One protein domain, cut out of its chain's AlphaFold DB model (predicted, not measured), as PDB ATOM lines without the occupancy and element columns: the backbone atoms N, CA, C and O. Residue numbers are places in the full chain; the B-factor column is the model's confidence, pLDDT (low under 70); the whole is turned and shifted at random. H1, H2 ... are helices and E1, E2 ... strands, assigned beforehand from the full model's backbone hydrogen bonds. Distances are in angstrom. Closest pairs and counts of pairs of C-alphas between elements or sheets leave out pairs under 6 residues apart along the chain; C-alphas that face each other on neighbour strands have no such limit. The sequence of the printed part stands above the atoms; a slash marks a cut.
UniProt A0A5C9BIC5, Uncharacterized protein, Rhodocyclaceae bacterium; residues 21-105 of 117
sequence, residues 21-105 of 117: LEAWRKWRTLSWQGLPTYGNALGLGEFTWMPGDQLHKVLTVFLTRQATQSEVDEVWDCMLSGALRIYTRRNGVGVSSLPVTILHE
ATOM      1  N   LEU A  21     -32.352  15.174  12.556       92.94
ATOM      2  CA  LEU A  21     -31.835  13.875  12.122       92.94
ATOM      3  C   LEU A  21     -30.312  13.874  11.948       92.94
ATOM      4  O   LEU A  21     -29.646  12.922  12.362       92.94
ATOM      5  N   GLU A  22     -29.743  14.929  11.359       91.81
ATOM      6  CA  GLU A  22     -28.287  15.082  11.264       91.81
ATOM      7  C   GLU A  22     -27.656  15.162  12.652       91.81
ATOM      8  O   GLU A  22     -26.698  14.435  12.927       91.81
ATOM      9  N   ALA A  23     -28.227  15.989  13.534       91.50
ATOM     10  CA  ALA A  23     -27.720  16.170  14.885       91.50
ATOM     11  C   ALA A  23     -27.765  14.873  15.695       91.50
ATOM     12  O   ALA A  23     -26.785  14.520  16.352       91.50
ATOM     13  N   TRP A  24     -28.858  14.120  15.585       92.38
ATOM     14  CA  TRP A  24     -29.037  12.825  16.232       92.38
ATOM     15  C   TRP A  24     -28.031  11.787  15.746       92.38
ATOM     16  O   TRP A  24     -27.357  11.140  16.548       92.38
ATOM     17  N   ARG A  25     -27.874  11.663  14.421       91.75
ATOM     18  CA  ARG A  25     -26.909  10.740  13.814       91.75
ATOM     19  C   ARG A  25     -25.485  11.100  14.204       91.75
ATOM     20  O   ARG A  25     -24.746  10.224  14.643       91.75
ATOM     21  N   LYS A  26     -25.098  12.375  14.101       90.75
ATOM     22  CA  LYS A  26     -23.754  12.806  14.499       90.75
ATOM     23  C   LYS A  26     -23.521  12.569  15.984       90.75
ATOM     24  O   LYS A  26     -22.500  11.984  16.325       90.75
ATOM     25  N   TRP A  27     -24.462  12.927  16.855       91.38
ATOM     26  CA  TRP A  27     -24.338  12.652  18.287       91.38
ATOM     27  C   TRP A  27     -24.113  11.166  18.579       91.38
ATOM     28  O   TRP A  27     -23.202  10.830  19.335       91.38
ATOM     29  N   ARG A  28     -24.849  10.277  17.905       90.75
ATOM     30  CA  ARG A  28     -24.658   8.823  18.001       90.75
ATOM     31  C   ARG A  28     -23.250   8.370  17.598       90.75
ATOM     32  O   ARG A  28     -22.674   7.510  18.263       90.75
ATOM     33  N   THR A  29     -22.649   8.989  16.578       87.38
ATOM     34  CA  THR A  29     -21.261   8.685  16.167       87.38
ATOM     35  C   THR A  29     -20.178   9.234  17.099       87.38
ATOM     36  O   THR A  29     -19.041   8.779  17.041       87.38
ATOM     37  N   LEU A  30     -20.503  10.189  17.976       84.62
ATOM     38  CA  LEU A  30     -19.546  10.829  18.890       84.62
ATOM     39  C   LEU A  30     -19.319  10.026  20.182       84.62
ATOM     40  O   LEU A  30     -18.873  10.574  21.197       84.62
ATOM     41  N   SER A  31     -19.644   8.733  20.166       67.06
ATOM     42  CA  SER A  31     -19.424   7.856  21.308       67.06
ATOM     43  C   SER A  31     -17.921   7.616  21.546       67.06
ATOM     44  O   SER A  31     -17.143   7.304  20.650       67.06
ATOM     45  N   TRP A  32     -17.522   7.828  22.802       59.50
ATOM     46  CA  TRP A  32     -16.274   7.427  23.471       59.50
ATOM     47  C   TRP A  32     -14.906   7.633  22.783       59.50
ATOM     48  O   TRP A  32     -13.983   6.854  23.021       59.50
ATOM     49  N   GLN A  33     -14.686   8.717  22.035       53.28
ATOM     50  CA  GLN A  33     -13.317   9.142  21.695       53.28
ATOM     51  C   GLN A  33     -12.782  10.167  22.707       53.28
ATOM     52  O   GLN A  33     -12.962  11.372  22.556       53.28
ATOM     53  N   GLY A  34     -12.123   9.681  23.764       58.88
ATOM     54  CA  GLY A  34     -11.334  10.482  24.718       58.88
ATOM     55  C   GLY A  34     -12.120  11.366  25.702       58.88
ATOM     56  O   GLY A  34     -11.681  11.542  26.836       58.88
ATOM     57  N   LEU A  35     -13.297  11.868  25.318       72.75
ATOM     58  CA  LEU A  35     -14.261  12.547  26.186       72.75
ATOM     59  C   LEU A  35     -15.665  11.984  25.929       72.75
ATOM     60  O   LEU A  35     -16.085  11.919  24.774       72.75
ATOM     61  N   PRO A  36     -16.409  11.577  26.969       82.81
ATOM     62  CA  PRO A  36     -17.789  11.156  26.789       82.81
ATOM     63  C   PRO A  36     -18.700  12.331  26.397       82.81
ATOM     64  O   PRO A  36     -18.578  13.448  26.917       82.81
ATOM     65  N   THR A  37     -19.611  12.050  25.462       90.94
ATOM     66  CA  THR A  37     -20.554  13.011  24.874       90.94
ATOM     67  C   THR A  37     -21.959  12.764  25.411       90.94
ATOM     68  O   THR A  37     -22.506  11.674  25.260       90.94
ATOM     69  N   TYR A  38     -22.567  13.800  25.977       92.94
ATOM     70  CA  TYR A  38     -23.852  13.756  26.659       92.94
ATOM     71  C   TYR A  38     -24.894  14.613  25.961       92.94
ATOM     72  O   TYR A  38     -24.558  15.644  25.385       92.94
ATOM     73  N   GLY A  39     -26.152  14.200  26.066       94.69
ATOM     74  CA  GLY A  39     -27.333  14.984  25.728       94.69
ATOM     75  C   GLY A  39     -28.149  15.246  26.989       94.69
ATOM     76  O   GLY A  39     -28.607  14.299  27.620       94.69
ATOM     77  N   ASN A  40     -28.321  16.505  27.380       95.94
ATOM     78  CA  ASN A  40     -29.215  16.904  28.461       95.94
ATOM     79  C   ASN A  40     -30.557  17.343  27.871       95.94
ATOM     80  O   ASN A  40     -30.638  18.394  27.229       95.94
ATOM     81  N   ALA A  41     -31.575  16.508  28.059       97.19
ATOM     82  CA  ALA A  41     -32.941  16.770  27.640       97.19
ATOM     83  C   ALA A  41     -33.694  17.468  28.778       97.19
ATOM     84  O   ALA A  41     -33.687  16.998  29.925       97.19
ATOM     85  N   LEU A  42     -34.321  18.604  28.467       95.38
ATOM     86  CA  LEU A  42     -35.031  19.416  29.451       95.38
ATOM     87  C   LEU A  42     -36.126  18.586  30.140       95.38
ATOM     88  O   LEU A  42     -36.988  18.013  29.489       95.38
ATOM     89  N   GLY A  43     -36.077  18.507  31.472       94.38
ATOM     90  CA  GLY A  43     -37.041  17.736  32.269       94.38
ATOM     91  C   GLY A  43     -36.777  16.225  32.352       94.38
ATOM     92  O   GLY A  43     -37.352  15.574  33.220       94.38
ATOM     93  N   LEU A  44     -35.871  15.668  31.537       95.94
ATOM     94  CA  LEU A  44     -35.588  14.222  31.494       95.94
ATOM     95  C   LEU A  44     -34.214  13.842  32.045       95.94
ATOM     96  O   LEU A  44     -34.031  12.719  32.528       95.94
ATOM     97  N   GLY A  45     -33.266  14.780  32.004       95.38
ATOM     98  CA  GLY A  45     -31.908  14.603  32.502       95.38
ATOM     99  C   GLY A  45     -30.901  14.292  31.398       95.38
ATOM    100  O   GLY A  45     -31.073  14.680  30.244       95.38
ATOM    101  N   GLU A  46     -29.800  13.646  31.774       95.31
ATOM    102  CA  GLU A  46     -28.679  13.366  30.875       95.31
ATOM    103  C   GLU A  46     -28.761  11.975  30.237       95.31
ATOM    104  O   GLU A  46     -29.103  10.982  30.884       95.31
ATOM    105  N   PHE A  47     -28.339  11.903  28.980       95.81
ATOM    106  CA  PHE A  47     -28.250  10.692  28.181       95.81
ATOM    107  C   PHE A  47     -26.895  10.609  27.481       95.81
ATOM    108  O   PHE A  47     -26.245  11.623  27.236       95.81
ATOM    109  N   THR A  48     -26.460   9.400  27.149       93.81
ATOM    110  CA  THR A  48     -25.230   9.147  26.392       93.81
ATOM    111  C   THR A  48     -25.421   7.942  25.485       93.81
ATOM    112  O   THR A  48     -26.113   6.992  25.848       93.81
ATOM    113  N   TRP A  49     -24.775   7.958  24.324       92.75
ATOM    114  CA  TRP A  49     -24.693   6.779  23.468       92.75
ATOM    115  C   TRP A  49     -23.608   5.836  23.983       92.75
ATOM    116  O   TRP A  49     -22.468   6.250  24.210       92.75
ATOM    117  N   MET A  50     -23.977   4.576  24.181       88.38
ATOM    118  CA  MET A  50     -23.072   3.478  24.504       88.38
ATOM    119  C   MET A  50     -22.707   2.702  23.229       88.38
ATOM    120  O   MET A  50     -23.426   2.799  22.227       88.38
ATOM    121  N   PRO A  51     -21.609   1.919  23.239       83.31
ATOM    122  CA  PRO A  51     -21.276   1.027  22.132       83.31
ATOM    123  C   PRO A  51     -22.463   0.142  21.724       83.31
ATOM    124  O   PRO A  51     -23.233  -0.298  22.573       83.31
ATOM    125  N   GLY A  52     -22.597  -0.124  20.424       84.19
ATOM    126  CA  GLY A  52     -23.738  -0.875  19.890       84.19
ATOM    127  C   GLY A  52     -25.001  -0.035  19.705       84.19
ATOM    128  O   GLY A  52     -26.087  -0.598  19.616       84.19
ATOM    129  N   ASP A  53     -24.855   1.293  19.632       87.25
ATOM    130  CA  ASP A  53     -25.930   2.223  19.284       87.25
ATOM    131  C   ASP A  53     -27.092   2.273  20.282       87.25
ATOM    132  O   ASP A  53     -28.252   2.486  19.925       87.25
ATOM    133  N   GLN A  54     -26.773   2.096  21.561       91.19
ATOM    134  CA  GLN A  54     -27.761   2.089  22.630       91.19
ATOM    135  C   GLN A  54     -27.749   3.428  23.356       91.19
ATOM    136  O   GLN A  54     -26.724   3.839  23.906       91.19
ATOM    137  N   LEU A  55     -28.896   4.111  23.383       95.25
ATOM    138  CA  LEU A  55     -29.049   5.309  24.197       95.25
ATOM    139  C   LEU A  55     -29.227   4.894  25.653       95.25
ATOM    140  O   LEU A  55     -30.074   4.063  25.984       95.25
ATOM    141  N   HIS A  56     -28.416   5.468  26.528       95.50
ATOM    142  CA  HIS A  56     -28.483   5.218  27.954       95.50
ATOM    143  C   HIS A  56     -28.822   6.493  28.707       95.50
ATOM    144  O   HIS A  56     -28.270   7.555  28.419       95.50
ATOM    145  N   LYS A  57     -29.671   6.366  29.727       96.50
ATOM    146  CA  LYS A  57     -29.886   7.404  30.730       96.50
ATOM    147  C   LYS A  57     -28.751   7.385  31.739       96.50
ATOM    148  O   LYS A  57     -28.390   6.331  32.272       96.50
ATOM    149  N   VAL A  58     -28.204   8.555  32.016       93.00
ATOM    150  CA  VAL A  58     -27.162   8.758  33.016       93.00
ATOM    151  C   VAL A  58     -27.838   8.922  34.366       93.00
ATOM    152  O   VAL A  58     -28.632   9.837  34.569       93.00
ATOM    153  N   LEU A  59     -27.540   8.012  35.288       91.44
ATOM    154  CA  LEU A  59     -28.076   8.049  36.649       91.44
ATOM    155  C   LEU A  59     -27.094   8.743  37.589       91.44
ATOM    156  O   LEU A  59     -27.486   9.507  38.464       91.44
ATOM    157  N   THR A  60     -25.803   8.476  37.391       85.44
ATOM    158  CA  THR A  60     -24.697   9.130  38.089       85.44
ATOM    159  C   THR A  60     -23.499   9.244  37.147       85.44
ATOM    160  O   THR A  60     -23.508   8.717  36.034       85.44
ATOM    161  N   VAL A  61     -22.417   9.876  37.601       78.50
ATOM    162  CA  VAL A  61     -21.158   9.947  36.839       78.50
ATOM    163  C   VAL A  61     -20.512   8.575  36.577       78.50
ATOM    164  O   VAL A  61     -19.655   8.477  35.702       78.50
ATOM    165  N   PHE A  62     -20.927   7.523  37.293       80.38
ATOM    166  CA  PHE A  62     -20.387   6.162  37.171       80.38
ATOM    167  C   PHE A  62     -21.406   5.136  36.673       80.38
ATOM    168  O   PHE A  62     -21.039   3.992  36.421       80.38
ATOM    169  N   LEU A  63     -22.679   5.517  36.561       87.38
ATOM    170  CA  LEU A  63     -23.758   4.579  36.291       87.38
ATOM    171  C   LEU A  63     -24.692   5.116  35.220       87.38
ATOM    172  O   LEU A  63     -25.246   6.213  35.329       87.38
ATOM    173  N   THR A  64     -24.922   4.273  34.225       92.81
ATOM    174  CA  THR A  64     -25.960   4.468  33.226       92.81
ATOM    175  C   THR A  64     -26.853   3.235  33.175       92.81
ATOM    176  O   THR A  64     -26.463   2.150  33.606       92.81
ATOM    177  N   ARG A  65     -28.059   3.401  32.640       95.38
ATOM    178  CA  ARG A  65     -28.931   2.290  32.248       95.38
ATOM    179  C   ARG A  65     -29.422   2.515  30.832       95.38
ATOM    180  O   ARG A  65     -29.517   3.665  30.412       95.38
ATOM    181  N   GLN A  66     -29.796   1.452  30.136       97.12
ATOM    182  CA  GLN A  66     -30.462   1.592  28.847       97.12
ATOM    183  C   GLN A  66     -31.729   2.451  29.005       97.12
ATOM    184  O   GLN A  66     -32.469   2.312  29.989       97.12
ATOM    185  N   ALA A  67     -31.922   3.398  28.087       97.56
ATOM    186  CA  ALA A  67     -33.130   4.208  28.026       97.56
ATOM    187  C   ALA A  67     -34.318   3.324  27.623       97.56
ATOM    188  O   ALA A  67     -34.161   2.383  26.839       97.56
ATOM    189  N   THR A  68     -35.501   3.602  28.167       97.94
ATOM    190  CA  THR A  68     -36.729   2.967  27.667       97.94
ATOM    191  C   THR A  68     -37.085   3.543  26.297       97.94
ATOM    192  O   THR A  68     -36.601   4.614  25.937       97.94
ATOM    193  N   GLN A  69     -37.953   2.872  25.534       97.25
ATOM    194  CA  GLN A  69     -38.385   3.409  24.239       97.25
ATOM    195  C   GLN A  69     -39.052   4.790  24.382       97.25
ATOM    196  O   GLN A  69     -38.683   5.699  23.655       97.25
ATOM    197  N   SER A  70     -39.918   4.977  25.389       97.44
ATOM    198  CA  SER A  70     -40.528   6.286  25.701       97.44
ATOM    199  C   SER A  70     -39.471   7.364  25.927       97.44
ATOM    200  O   SER A  70     -39.560   8.445  25.370       97.44
ATOM    201  N   GLU A  71     -38.413   7.060  26.689       98.12
ATOM    202  CA  GLU A  71     -37.340   8.032  26.918       98.12
ATOM    203  C   GLU A  71     -36.565   8.349  25.635       98.12
ATOM    204  O   GLU A  71     -36.149   9.485  25.444       98.12
ATOM    205  N   VAL A  72     -36.357   7.370  24.751       97.62
ATOM    206  CA  VAL A  72     -35.726   7.613  23.444       97.62
ATOM    207  C   VAL A  72     -36.587   8.553  22.602       97.62
ATOM    208  O   VAL A  72     -36.051   9.512  22.042       97.62
ATOM    209  N   ASP A  73     -37.895   8.304  22.554       97.31
ATOM    210  CA  ASP A  73     -38.858   9.110  21.801       97.31
ATOM    211  C   ASP A  73     -38.922  10.542  22.361       97.31
ATOM    212  O   ASP A  73     -38.803  11.514  21.620       97.31
ATOM    213  N   GLU A  74     -38.968  10.698  23.684       97.81
ATOM    214  CA  GLU A  74     -39.009  12.012  24.331       97.81
ATOM    215  C   GLU A  74     -37.697  12.805  24.161       97.81
ATOM    216  O   GLU A  74     -37.709  14.029  24.011       97.81
ATOM    217  N   VAL A  75     -36.537  12.136  24.149       97.44
ATOM    218  CA  VAL A  75     -35.250  12.795  23.853       97.44
ATOM    219  C   VAL A  75     -35.194  13.233  22.386       97.44
ATOM    220  O   VAL A  75     -34.630  14.290  22.082       97.44
ATOM    221  N   TRP A  76     -35.793  12.461  21.477       96.25
ATOM    222  CA  TRP A  76     -35.962  12.859  20.081       96.25
ATOM    223  C   TRP A  76     -36.889  14.078  19.948       96.25
ATOM    224  O   TRP A  76     -36.521  15.047  19.281       96.25
ATOM    225  N   ASP A  77     -38.009  14.117  20.667       96.31
ATOM    226  CA  ASP A  77     -38.898  15.287  20.709       96.31
ATOM    227  C   ASP A  77     -38.203  16.526  21.298       96.31
ATOM    228  O   ASP A  77     -38.381  17.652  20.817       96.31
ATOM    229  N   CYS A  78     -37.332  16.339  22.295       96.06
ATOM    230  CA  CYS A  78     -36.484  17.412  22.813       96.06
ATOM    231  C   CYS A  78     -35.515  17.942  21.748       96.06
ATOM    232  O   CYS A  78     -35.297  19.149  21.669       96.06
ATOM    233  N   MET A  79     -34.942  17.080  20.904       94.38
ATOM    234  CA  MET A  79     -34.124  17.528  19.771       94.38
ATOM    235  C   MET A  79     -34.964  18.355  18.788       94.38
ATOM    236  O   MET A  79     -34.548  19.440  18.383       94.38
ATOM    237  N   LEU A  80     -36.156  17.868  18.432       94.00
ATOM    238  CA  LEU A  80     -37.052  18.541  17.489       94.00
ATOM    239  C   LEU A  80     -37.504  19.916  17.972       94.00
ATOM    240  O   LEU A  80     -37.629  20.826  17.162       94.00
ATOM    241  N   SER A  81     -37.720  20.080  19.275       93.31
ATOM    242  CA  SER A  81     -38.165  21.336  19.892       93.31
ATOM    243  C   SER A  81     -37.022  22.278  20.296       93.31
ATOM    244  O   SER A  81     -37.277  23.374  20.794       93.31
ATOM    245  N   GLY A  82     -35.760  21.875  20.102       91.88
ATOM    246  CA  GLY A  82     -34.599  22.641  20.565       91.88
ATOM    247  C   GLY A  82     -34.420  22.629  22.089       91.88
ATOM    248  O   GLY A  82     -33.727  23.488  22.638       91.88
ATOM    249  N   ALA A  83     -35.038  21.665  22.776       95.44
ATOM    250  CA  ALA A  83     -34.985  21.429  24.219       95.44
ATOM    251  C   ALA A  83     -33.913  20.391  24.629       95.44
ATOM    252  O   ALA A  83     -33.949  19.848  25.736       95.44
ATOM    253  N   LEU A  84     -32.948  20.108  23.749       95.25
ATOM    254  CA  LEU A  84     -31.819  19.212  23.998       95.25
ATOM    255  C   LEU A  84     -30.497  19.982  23.891       95.25
ATOM    256  O   LEU A  84     -30.249  20.657  22.897       95.25
ATOM    257  N   ARG A  85     -29.615  19.850  24.886       94.25
ATOM    258  CA  ARG A  85     -28.225  20.336  24.811       94.25
ATOM    259  C   ARG A  85     -27.277  19.156  24.654       94.25
ATOM    260  O   ARG A  85     -27.340  18.241  25.465       94.25
ATOM    261  N   ILE A  86     -26.349  19.197  23.699       93.44
ATOM    262  CA  ILE A  86     -25.321  18.161  23.513       93.44
ATOM    263  C   ILE A  86     -23.936  18.740  23.774       93.44
ATOM    264  O   ILE A  86     -23.569  19.790  23.240       93.44
ATOM    265  N   TYR A  87     -23.148  18.053  24.594       91.81
ATOM    266  CA  TYR A  87     -21.833  18.513  25.029       91.81
ATOM    267  C   TYR A  87     -20.899  17.366  25.378       91.81
ATOM    268  O   TYR A  87     -21.323  16.253  25.666       91.81
ATOM    269  N   THR A  88     -19.606  17.657  25.414       90.00
ATOM    270  CA  THR A  88     -18.615  16.771  26.026       90.00
ATOM    271  C   THR A  88     -18.363  17.182  27.470       90.00
ATOM    272  O   THR A  88     -18.426  18.365  27.813       90.00
ATOM    273  N   ARG A  89     -18.038  16.218  28.331       86.56
ATOM    274  CA  ARG A  89     -17.475  16.484  29.665       86.56
ATOM    275  C   ARG A  89     -16.348  15.506  29.960       86.56
ATOM    276  O   ARG A  89     -16.190  14.499  29.274       86.56
ATOM    277  N   ARG A  90     -15.569  15.784  31.002       83.44
ATOM    278  CA  ARG A  90     -14.627  14.801  31.547       83.44
ATOM    279  C   ARG A  90     -15.372  13.874  32.508       83.44
ATOM    280  O   ARG A  90     -16.221  14.337  33.263       83.44
ATOM    281  N   ASN A  91     -15.015  12.594  32.516       75.69
ATOM    282  CA  ASN A  91     -15.459  11.650  33.540       75.69
ATOM    283  C   ASN A  91     -14.262  11.189  34.368       75.69
ATOM    284  O   ASN A  91     -13.213  10.864  33.817       75.69
ATOM    285  N   GLY A  92     -14.437  11.132  35.684       71.69
ATOM    286  CA  GLY A  92     -13.432  10.640  36.619       71.69
ATOM    287  C   GLY A  92     -13.756  11.051  38.051       71.69
ATOM    288  O   GLY A  92     -14.470  12.028  38.281       71.69
ATOM    289  N   VAL A  93     -13.230  10.307  39.023       72.56
ATOM    290  CA  VAL A  93     -13.355  10.663  40.443       72.56
ATOM    291  C   VAL A  93     -12.659  12.006  40.682       72.56
ATOM    292  O   VAL A  93     -11.520  12.196  40.263       72.56
ATOM    293  N   GLY A  94     -13.350  12.945  41.332       75.25
ATOM    294  CA  GLY A  94     -12.816  14.283  41.617       75.25
ATOM    295  C   GLY A  94     -12.751  15.221  40.406       75.25
ATOM    296  O   GLY A  94     -12.201  16.314  40.518       75.25
ATOM    297  N   VAL A  95     -13.312  14.827  39.257       78.31
ATOM    298  CA  VAL A  95     -13.363  15.662  38.052       78.31
ATOM    299  C   VAL A  95     -14.726  16.343  37.939       78.31
ATOM    300  O   VAL A  95     -15.762  15.729  38.182       78.31
ATOM    301  N   SER A  96     -14.728  17.625  37.565       77.69
ATOM    302  CA  SER A  96     -15.962  18.389  37.363       77.69
ATOM    303  C   SER A  96     -16.852  17.752  36.293       77.69
ATOM    304  O   SER A  96     -16.385  17.431  35.201       77.69
ATOM    305  N   SER A  97     -18.147  17.635  36.593       81.25
ATOM    306  CA  SER A  97     -19.172  17.181  35.644       81.25
ATOM    307  C   SER A  97     -19.685  18.297  34.728       81.25
ATOM    308  O   SER A  97     -20.618  18.073  33.958       81.25
ATOM    309  N   LEU A  98     -19.104  19.498  34.812       86.44
ATOM    310  CA  LEU A  98     -19.485  20.615  33.956       86.44
ATOM    311  C   LEU A  98     -19.126  20.334  32.485       86.44
ATOM    312  O   LEU A  98     -18.098  19.702  32.211       86.44
ATOM    313  N   PRO A  99     -19.936  20.831  31.533       88.12
ATOM    314  CA  PRO A  99     -19.606  20.763  30.117       88.12
ATOM    315  C   PRO A  99     -18.237  21.384  29.815       88.12
ATOM    316  O   PRO A  99     -17.927  22.487  30.260       88.12
ATOM    317  N   VAL A 100     -17.431  20.680  29.022       87.94
ATOM    318  CA  VAL A 100     -16.144  21.160  28.497       87.94
ATOM    319  C   VAL A 100     -16.355  21.858  27.159       87.94
ATOM    320  O   VAL A 100     -15.859  22.963  26.955       87.94
ATOM    321  N   THR A 101     -17.127  21.233  26.266       88.19
ATOM    322  CA  THR A 101     -17.451  21.787  24.949       88.19
ATOM    323  C   THR A 101     -18.929  21.599  24.669       88.19
ATOM    324  O   THR A 101     -19.427  20.477  24.708       88.19
ATOM    325  N   ILE A 102     -19.620  22.685  24.326       90.00
ATOM    326  CA  ILE A 102     -20.990  22.635  23.813       90.00
ATOM    327  C   ILE A 102     -20.944  22.366  22.307       90.00
ATOM    328  O   ILE A 102     -20.357  23.149  21.559       90.00
ATOM    329  N   LEU A 103     -21.569  21.269  21.880       89.25
ATOM    330  CA  LEU A 103     -21.673  20.852  20.477       89.25
ATOM    331  C   LEU A 103     -23.018  21.254  19.863       89.25
ATOM    332  O   LEU A 103     -23.097  21.605  18.690       89.25
ATOM    333  N   HIS A 104     -24.073  21.226  20.671       89.56
ATOM    334  CA  HIS A 104     -25.393  21.712  20.307       89.56
ATOM    335  C   HIS A 104     -26.032  22.347  21.531       89.56
ATOM    336  O   HIS A 104     -26.037  21.752  22.608       89.56
ATOM    337  N   GLU A 105     -26.519  23.569  21.374       90.44
ATOM    338  CA  GLU A 105     -27.076  24.322  22.485       90.44
ATOM    339  C   GLU A 105     -28.587  24.157  22.550       90.44
ATOM    340  O   GLU A 105     -29.239  24.063  21.516       90.44
TER     341      GLU A 105
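This is residues 21 to 105 of the 117 residues of an uncharacterized protein of Rhodocyclaceae bacterium (UniProt A0A5C9BIC5). One strongly twisted sheet of six strands makes a wall, with two helices over one face: H2 crosses the strands, and the shorter H1 sits beside them. A loop, residues 89 to 100, lies at the end of the longest axis away from H2. The printed part has 85 residues, in the order H1 E1 E2 E3 E4 H2 E5 E6; the antiparallel sheet runs E4 E3 E2 E1 E5 E6. The class is mixed, helices and strands; the whole is compact, with a radius of gyration of the C-alphas of 11.9 A and spans of 34 by 25 by 23 A.

H1, residues 21 to 29, begins at C-alpha 21 (-31.835, 13.875, 12.122) and is 12.5 A long. E1, 37 to 41, E2, 45 to 50, E3, 54 to 60, and E4, 63 to 66, measure 13.2, 16.3, 17.3 and 10.5 A. H2, 69 to 80, is 16.6 A long. E5, 84 to 88, measures 13.6 A, and E6, 101 to 104, measures 9.2 A, ending at C-alpha 104 (-25.393, 21.712, 20.307).

E1 to E4 form a meander, each strand the antiparallel neighbour of the one before. Within hydrogen-bond range are N 39 and O 47 of E1 and E2, 2.8 A, N 56 and O 48 of E3 and E2, 2.8 A, N 57 and O 65 of E3 and E4, 2.8 A, N 38 and O 87 of E1 and E5, 2.8 A, and N 86 and O 104 of E5 and E6, 2.8 A. H1 and H2 on one face make two layers, helices on one face of a sheet. H2, at a height over the sheet of 9.3 A, runs across the strands, at 88 degrees to E3 on the local plane; its closest C-alphas to E1 are Val 75 and Ala 41, 6.0 A. H1 has a height of 7.8 A; the C-alphas of Arg 28 and Trp 49 in E2 are 5.8 A apart. H1 and H2 are close but not clearly touching, Trp 24 and Met 79 having the closest C-alphas, 7.8 A. In H1 and H2 every O i to N i+4 pair is within hydrogen-bond range.

The C-alphas farthest apart, of Leu 21 and Gly 94, are 35.1 A apart. The printed part has no cut. The link from E5 to E6 is long, with 12 residues. Mean pLDDT of the printed part is 89.0; residues 31 to 34 are under 70.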